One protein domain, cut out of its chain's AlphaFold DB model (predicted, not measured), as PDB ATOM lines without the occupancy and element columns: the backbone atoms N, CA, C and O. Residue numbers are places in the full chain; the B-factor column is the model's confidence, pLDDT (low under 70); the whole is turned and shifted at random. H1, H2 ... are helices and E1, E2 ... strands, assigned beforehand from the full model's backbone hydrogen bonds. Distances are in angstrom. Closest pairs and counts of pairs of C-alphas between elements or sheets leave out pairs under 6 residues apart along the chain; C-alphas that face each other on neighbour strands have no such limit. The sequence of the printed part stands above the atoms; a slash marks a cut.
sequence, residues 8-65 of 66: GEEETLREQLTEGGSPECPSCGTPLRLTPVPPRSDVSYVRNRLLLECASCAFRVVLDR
ATOM      1  N   GLY A   8      -6.355 -49.778  31.215       80.25
ATOM      2  CA  GLY A   8      -6.975 -48.673  30.476       80.25
ATOM      3  C   GLY A   8      -8.099 -47.991  31.262       80.25
ATOM      4  O   GLY A   8      -8.197 -46.766  31.270       80.25
ATOM      5  N   GLU A   9      -8.904 -48.767  31.994       83.06
ATOM      6  CA  GLU A   9      -9.930 -48.226  32.896       83.06
ATOM      7  C   GLU A   9      -9.285 -47.448  34.055       83.06
ATOM      8  O   GLU A   9      -9.787 -46.398  34.457       83.06
ATOM      9  N   GLU A  10      -8.156 -47.924  34.588       85.12
ATOM     10  CA  GLU A  10      -7.401 -47.208  35.620       85.12
ATOM     11  C   GLU A  10      -6.892 -45.846  35.144       85.12
ATOM     12  O   GLU A  10      -6.946 -44.885  35.911       85.12
ATOM     13  N   GLU A  11      -6.383 -45.757  33.915       84.06
ATOM     14  CA  GLU A  11      -5.856 -44.510  33.354       84.06
ATOM     15  C   GLU A  11      -6.962 -43.459  33.217       84.06
ATOM     16  O   GLU A  11      -6.838 -42.375  33.787       84.06
ATOM     17  N   THR A  12      -8.103 -43.828  32.626       85.19
ATOM     18  CA  THR A  12      -9.269 -42.936  32.514       85.19
ATOM     19  C   THR A  12      -9.747 -42.436  33.881       85.19
ATOM     20  O   THR A  12     -10.039 -41.253  34.058       85.19
ATOM     21  N   LEU A  13      -9.801 -43.316  34.885       86.31
ATOM     22  CA  LEU A  13     -10.198 -42.932  36.242       86.31
ATOM     23  C   LEU A  13      -9.186 -41.975  36.892       86.31
ATOM     24  O   LEU A  13      -9.584 -41.078  37.638       86.31
ATOM     25  N   ARG A  14      -7.884 -42.133  36.621       85.06
ATOM     26  CA  ARG A  14      -6.842 -41.210  37.106       85.06
ATOM     27  C   ARG A  14      -6.959 -39.836  36.459       85.06
ATOM     28  O   ARG A  14      -6.801 -38.840  37.166       85.06
ATOM     29  N   GLU A  15      -7.245 -39.770  35.163       84.94
ATOM     30  CA  GLU A  15      -7.452 -38.505  34.449       84.94
ATOM     31  C   GLU A  15      -8.639 -37.738  35.042       84.94
ATOM     32  O   GLU A  15      -8.468 -36.611  35.507       84.94
ATOM     33  N   GLN A  16      -9.791 -38.403  35.197       84.75
ATOM     34  CA  GLN A  16     -10.992 -37.808  35.801       84.75
ATOM     35  C   GLN A  16     -10.748 -37.289  37.229       84.75
ATOM     36  O   GLN A  16     -11.267 -36.242  37.616       84.75
ATOM     37  N   LEU A  17      -9.934 -37.994  38.023       82.62
ATOM     38  CA  LEU A  17      -9.544 -37.548  39.366       82.62
ATOM     39  C   LEU A  17      -8.578 -36.364  39.365       82.62
ATOM     40  O   LEU A  17      -8.599 -35.562  40.304       82.62
ATOM     41  N   THR A  18      -7.705 -36.284  38.362       80.62
ATOM     42  CA  THR A  18      -6.717 -35.207  38.217       80.62
ATOM     43  C   THR A  18      -7.401 -33.902  37.830       80.62
ATOM     44  O   THR A  18      -7.061 -32.854  38.372       80.62
ATOM     45  N   GLU A  19      -8.438 -33.970  36.995       80.06
ATOM     46  CA  GLU A  19      -9.279 -32.821  36.636       80.06
ATOM     47  C   GLU A  19     -10.183 -32.334  37.789       80.06
ATOM     48  O   GLU A  19     -10.917 -31.359  37.645       80.06
ATOM     49  N   GLY A  20     -10.126 -32.984  38.959       75.19
ATOM     50  CA  GLY A  20     -10.967 -32.658  40.115       75.19
ATOM     51  C   GLY A  20     -12.409 -33.152  39.979       75.19
ATOM     52  O   GLY A  20     -13.272 -32.747  40.761       75.19
ATOM     53  N   GLY A  21     -12.672 -34.022  39.003       79.44
ATOM     54  CA  GLY A  21     -13.976 -34.613  38.745       79.44
ATOM     55  C   GLY A  21     -14.340 -35.737  39.716       79.44
ATOM     56  O   GLY A  21     -13.528 -36.240  40.496       79.44
ATOM     57  N   SER A  22     -15.609 -36.142  39.658       80.81
ATOM     58  CA  SER A  22     -16.102 -37.356  40.314       80.81
ATOM     59  C   SER A  22     -16.138 -38.476  39.279       80.81
ATOM     60  O   SER A  22     -16.979 -38.412  38.385       80.81
ATOM     61  N   PRO A  23     -15.244 -39.473  39.357       86.69
ATOM     62  CA  PRO A  23     -15.171 -40.487  38.330       86.69
ATOM     63  C   PRO A  23     -16.390 -41.406  38.345       86.69
ATOM     64  O   PRO A  23     -16.941 -41.739  39.400       86.69
ATOM     65  N   GLU A  24     -16.789 -41.849  37.161       88.56
ATOM     66  CA  GLU A  24     -17.928 -42.741  36.963       88.56
ATOM     67  C   GLU A  24     -17.457 -44.178  36.755       88.56
ATOM     68  O   GLU A  24     -16.367 -44.447  36.253       88.56
ATOM     69  N   CYS A  25     -18.278 -45.145  37.163       86.69
ATOM     70  CA  CYS A  25     -17.930 -46.541  36.987       86.69
ATOM     71  C   CYS A  25     -17.979 -46.917  35.497       86.69
ATOM     72  O   CYS A  25     -19.065 -46.871  34.914       86.69
ATOM     73  N   PRO A  26     -16.884 -47.425  34.900       82.81
ATOM     74  CA  PRO A  26     -16.856 -47.792  33.480       82.81
ATOM     75  C   PRO A  26     -17.802 -48.955  33.137       82.81
ATOM     76  O   PRO A  26     -18.137 -49.177  31.980       82.81
ATOM     77  N   SER A  27     -18.264 -49.711  34.142       82.44
ATOM     78  CA  SER A  27     -19.174 -50.847  33.935       82.44
ATOM     79  C   SER A  27     -20.653 -50.492  33.943       82.44
ATOM     80  O   SER A  27     -21.443 -51.187  33.316       82.44
ATOM     81  N   CYS A  28     -21.052 -49.496  34.731       86.56
ATOM     82  CA  CYS A  28     -22.470 -49.232  34.993       86.56
ATOM     83  C   CYS A  28     -22.828 -47.744  35.032       86.56
ATOM     84  O   CYS A  28     -23.972 -47.418  35.331       86.56
ATOM     85  N   GLY A  29     -21.865 -46.846  34.799       85.38
ATOM     86  CA  GLY A  29     -22.056 -45.392  34.804       85.38
ATOM     87  C   GLY A  29     -22.387 -44.790  36.172       85.38
ATOM     88  O   GLY A  29     -22.649 -43.605  36.279       85.38
ATOM     89  N   THR A  30     -22.411 -45.582  37.247       88.19
ATOM     90  CA  THR A  30     -22.703 -45.056  38.588       88.19
ATOM     91  C   THR A  30     -21.498 -44.267  39.113       88.19
ATOM     92  O   THR A  30     -20.381 -44.786  39.013       88.19
ATOM     93  N   PRO A  31     -21.688 -43.084  39.727       88.50
ATOM     94  CA  PRO A  31     -20.593 -42.321  40.319       88.50
ATOM     95  C   PRO A  31     -19.867 -43.142  41.388       88.50
ATOM     96  O   PRO A  31     -20.489 -43.798  42.232       88.50
ATOM     97  N   LEU A  32     -18.537 -43.128  41.338       89.25
ATOM     98  CA  LEU A  32     -17.694 -43.866  42.267       89.25
ATOM     99  C   LEU A  32     -17.545 -43.096  43.575       89.25
ATOM    100  O   LEU A  32     -17.322 -41.885  43.604       89.25
ATOM    101  N   ARG A  33     -17.621 -43.823  44.689       88.88
ATOM    102  CA  ARG A  33     -17.322 -43.273  46.004       88.88
ATOM    103  C   ARG A  33     -15.816 -43.155  46.172       88.88
ATOM    104  O   ARG A  33     -15.099 -44.141  46.029       88.88
ATOM    105  N   LEU A  34     -15.374 -41.954  46.521       88.19
ATOM    106  CA  LEU A  34     -13.977 -41.602  46.738       88.19
ATOM    107  C   LEU A  34     -13.648 -41.674  48.227       88.19
ATOM    108  O   LEU A  34     -14.133 -40.863  49.016       88.19
ATOM    109  N   THR A  35     -12.805 -42.628  48.608       87.94
ATOM    110  CA  THR A  35     -12.343 -42.791  49.988       87.94
ATOM    111  C   THR A  35     -10.825 -42.596  50.037       87.94
ATOM    112  O   THR A  35     -10.092 -43.435  49.509       87.94
ATOM    113  N   PRO A  36     -10.305 -41.514  50.645       84.44
ATOM    114  CA  PRO A  36      -8.866 -41.359  50.826       84.44
ATOM    115  C   PRO A  36      -8.343 -42.461  51.750       84.44
ATOM    116  O   PRO A  36      -8.907 -42.721  52.813       84.44
ATOM    117  N   VAL A  37      -7.265 -43.124  51.339       83.44
ATOM    118  CA  VAL A  37      -6.613 -44.170  52.124       83.44
ATOM    119  C   VAL A  37      -5.432 -43.528  52.846       83.44
ATOM    120  O   VAL A  37      -4.448 -43.167  52.193       83.44
ATOM    121  N   PRO A  38      -5.508 -43.359  54.177       75.00
ATOM    122  CA  PRO A  38      -4.437 -42.720  54.916       75.00
ATOM    123  C   PRO A  38      -3.153 -43.557  54.821       75.00
ATOM    124  O   PRO A  38      -3.207 -44.794  54.845       75.00
ATOM    125  N   PRO A  39      -1.988 -42.900  54.729       71.25
ATOM    126  CA  PRO A  39      -0.716 -43.595  54.761       71.25
ATOM    127  C   PRO A  39      -0.535 -44.287  56.114       71.25
ATOM    128  O   PRO A  39      -0.926 -43.768  57.160       71.25
ATOM    129  N   ARG A  40       0.085 -45.469  56.105       71.31
ATOM    130  CA  ARG A  40       0.508 -46.122  57.346       71.31
ATOM    131  C   ARG A  40       1.781 -45.445  57.842       71.31
ATOM    132  O   ARG A  40       2.758 -45.390  57.105       71.31
ATOM    133  N   SER A  41       1.778 -44.982  59.089       65.94
ATOM    134  CA  SER A  41       2.923 -44.308  59.722       65.94
ATOM    135  C   SER A  41       4.162 -45.196  59.907       65.94
ATOM    136  O   SER A  41       5.224 -44.683  60.234       65.94
ATOM    137  N   ASP A  42       4.034 -46.507  59.687       71.81
ATOM    138  CA  ASP A  42       5.106 -47.499  59.846       71.81
ATOM    139  C   ASP A  42       6.025 -47.614  58.608       71.81
ATOM    140  O   ASP A  42       7.022 -48.328  58.626       71.81
ATOM    141  N   VAL A  43       5.707 -46.918  57.507       68.69
ATOM    142  CA  VAL A  43       6.498 -46.946  56.266       68.69
ATOM    143  C   VAL A  43       6.903 -45.537  55.834       68.69
ATOM    144  O   VAL A  43       6.065 -44.659  55.658       68.69
ATOM    145  N   SER A  44       8.204 -45.321  55.608       62.09
ATOM    146  CA  SER A  44       8.759 -44.008  55.226       62.09
ATOM    147  C   SER A  44       8.331 -43.521  53.835       62.09
ATOM    148  O   SER A  44       8.521 -42.350  53.518       62.09
ATOM    149  N   TYR A  45       7.746 -44.388  52.998       64.69
ATOM    150  CA  TYR A  45       7.174 -43.993  51.711       64.69
ATOM    151  C   TYR A  45       5.661 -43.782  51.836       64.69
ATOM    152  O   TYR A  45       4.872 -44.730  51.878       64.69
ATOM    153  N   VAL A  46       5.266 -42.512  51.884       61.12
ATOM    154  CA  VAL A  46       3.871 -42.071  51.948       61.12
ATOM    155  C   VAL A  46       3.260 -42.185  50.549       61.12
ATOM    156  O   VAL A  46       3.525 -41.356  49.687       61.12
ATOM    157  N   ARG A  47       2.437 -43.214  50.309       68.44
ATOM    158  CA  ARG A  47       1.577 -43.273  49.115       68.44
ATOM    159  C   ARG A  47       0.240 -42.622  49.417       68.44
ATOM    160  O   ARG A  47      -0.467 -43.089  50.310       68.44
ATOM    161  N   ASN A  48      -0.108 -41.577  48.673       75.81
ATOM    162  CA  ASN A  48      -1.402 -40.920  48.787       75.81
ATOM    163  C   ASN A  48      -2.419 -41.711  47.960       75.81
ATOM    164  O   ASN A  48      -2.651 -41.428  46.793       75.81
ATOM    165  N   ARG A  49      -2.966 -42.787  48.529       86.00
ATOM    166  CA  ARG A  49      -3.867 -43.674  47.788       86.00
ATOM    167  C   ARG A  49      -5.307 -43.218  47.924       86.00
ATOM    168  O   ARG A  49      -5.740 -42.755  48.978       86.00
ATOM    169  N   LEU A  50      -6.070 -43.431  46.869       87.31
ATOM    170  CA  LEU A  50      -7.492 -43.188  46.823       87.31
ATOM    171  C   LEU A  50      -8.202 -44.484  46.452       87.31
ATOM    172  O   LEU A  50      -7.853 -45.147  45.479       87.31
ATOM    173  N   LEU A  51      -9.178 -44.865  47.261       88.75
ATOM    174  CA  LEU A  51     -10.018 -46.024  47.028       88.75
ATOM    175  C   LEU A  51     -11.300 -45.569  46.330       88.75
ATOM    176  O   LEU A  51     -12.005 -44.701  46.840       88.75
ATOM    177  N   LEU A  52     -11.586 -46.167  45.175       88.81
ATOM    178  CA  LEU A  52     -12.785 -45.928  44.388       88.81
ATOM    179  C   LEU A  52     -13.684 -47.155  44.495       88.81
ATOM    180  O   LEU A  52     -13.255 -48.272  44.199       88.81
ATOM    181  N   GLU A  53     -14.929 -46.942  44.909       89.81
ATOM    182  CA  GLU A  53     -15.904 -48.010  45.137       89.81
ATOM    183  C   GLU A  53     -17.239 -47.692  44.461       89.81
ATOM    184  O   GLU A  53     -17.840 -46.645  44.697       89.81
ATOM    185  N   CYS A  54     -17.733 -48.617  43.639       89.25
ATOM    186  CA  CYS A  54     -19.067 -48.545  43.056       89.25
ATOM    187  C   CYS A  54     -20.072 -49.319  43.914       89.25
ATOM    188  O   CYS A  54     -19.923 -50.526  44.112       89.25
ATOM    189  N   ALA A  55     -21.144 -48.655  44.345       84.88
ATOM    190  CA  ALA A  55     -22.218 -49.294  45.105       84.88
ATOM    191  C   ALA A  55     -23.119 -50.218  44.255       84.88
ATOM    192  O   ALA A  55     -23.760 -51.103  44.811       84.88
ATOM    193  N   SER A  56     -23.156 -50.039  42.928       87.19
ATOM    194  CA  SER A  56     -24.059 -50.788  42.035       87.19
ATOM    195  C   SER A  56     -23.477 -52.118  41.560       87.19
ATOM    196  O   SER A  56     -24.134 -53.149  41.639       87.19
ATOM    197  N   CYS A  57     -22.244 -52.113  41.046       86.06
ATOM    198  CA  CYS A  57     -21.619 -53.299  40.445       86.06
ATOM    199  C   CYS A  57     -20.510 -53.916  41.311       86.06
ATOM    200  O   CYS A  57     -19.818 -54.830  40.864       86.06
ATOM    201  N   ALA A  58     -20.322 -53.405  42.535       82.19
ATOM    202  CA  ALA A  58     -19.243 -53.788  43.447       82.19
ATOM    203  C   ALA A  58     -17.827 -53.638  42.846       82.19
ATOM    204  O   ALA A  58     -16.887 -54.308  43.281       82.19
ATOM    205  N   PHE A  59     -17.670 -52.763  41.847       85.19
ATOM    206  CA  PHE A  59     -16.370 -52.389  41.296       85.19
ATOM    207  C   PHE A  59     -15.534 -51.682  42.359       85.19
ATOM    208  O   PHE A  59     -16.028 -50.789  43.053       85.19
ATOM    209  N   ARG A  60     -14.266 -52.077  42.477       85.75
ATOM    210  CA  ARG A  60     -13.346 -51.529  43.468       85.75
ATOM    211  C   ARG A  60     -11.944 -51.419  42.892       85.75
ATOM    212  O   ARG A  60     -11.392 -52.416  42.437       85.75
ATOM    213  N   VAL A  61     -11.351 -50.233  42.975       86.94
ATOM    214  CA  VAL A  61      -9.975 -49.989  42.526       86.94
ATOM    215  C   VAL A  61      -9.267 -49.020  43.466       86.94
ATOM    216  O   VAL A  61      -9.890 -48.136  44.052       86.94
ATOM    217  N   VAL A  62      -7.963 -49.213  43.650       87.00
ATOM    218  CA  VAL A  62      -7.116 -48.310  44.435       87.00
ATOM    219  C   VAL A  62      -6.172 -47.606  43.477       87.00
ATOM    220  O   VAL A  62      -5.370 -48.259  42.817       87.00
ATOM    221  N   LEU A  63      -6.253 -46.282  43.434       84.81
ATOM    222  CA  LEU A  63      -5.395 -45.431  42.620       84.81
ATOM    223  C   LEU A  63      -4.417 -44.674  43.515       84.81
ATOM    224  O   LEU A  63      -4.701 -44.398  44.678       84.81
ATOM    225  N   ASP A  64      -3.245 -44.353  42.984       79.94
ATOM    226  CA  ASP A  64      -2.260 -43.511  43.659       79.94
ATOM    227  C   ASP A  64      -2.423 -42.072  43.150       79.94
ATOM    228  O   ASP A  64      -2.401 -41.840  41.940       79.94
ATOM    229  N   ARG A  65      -2.629 -41.114  44.057       71.25
ATOM    230  CA  ARG A  65      -2.507 -39.685  43.764       71.25
ATOM    231  C   ARG A  65      -1.021 -39.334  43.793       71.25
ATOM    232  O   ARG A  65      -0.409 -39.375  44.860       71.25
TER     233      ARG A  65
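Overview. This is residues 8 to 65 of the 66 residues of an uncharacterized protein of Gemmatimonadales bacterium (UniProt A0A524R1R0). What is the picture? Helix H1 packs slantwise over one face of a twisted antiparallel sheet, E1 - E2 - E3, a meander in which each strand neighbours the one before; residues 40 to 45 stick out between E1 and E2. How big is it? The 58 printed residues, under half in named elements, mixed in class and ordered H1 E1 E2 E3, are only just compact, close to loose: radius of gyration of the C-alphas 12.1 A, spans 37 by 22 by 18 A.

Arrangement. Where is H1? H1, residues 8 to 18, is on the sheet of E1, residues 33 to 37, E2, residues 48 to 53, and E3, residues 60 to 65, at a height of 9.5 A over the sheet. The closest C-alphas of H1 and E3, Arg 14 and Leu 63, are 7.1 A apart. Every O i to N i+4 pair in H1 is within hydrogen-bond range. Which atoms pair the strands? In hairpin E1 and E2, N 35 and O 51 are 2.8 A apart; in hairpin E2 and E3, N 63 and O 50, 2.8 A.

Along the chain. Where does H1 begin? C-alpha 8 is at (-6.975, -48.673, 30.476); H1 measures 15.5 A. Where does E3 end? C-alpha 65 is at (-2.507, -39.685, 43.764); E3 measures 16.1 A, E2 16.5 A.

Size, cuts and confidence. Is anything cut? The printed part has no cut; H1 to E1 is a long link. Where is confidence low? The pLDDT is under 70 at residue 41 and residues 43 to 47.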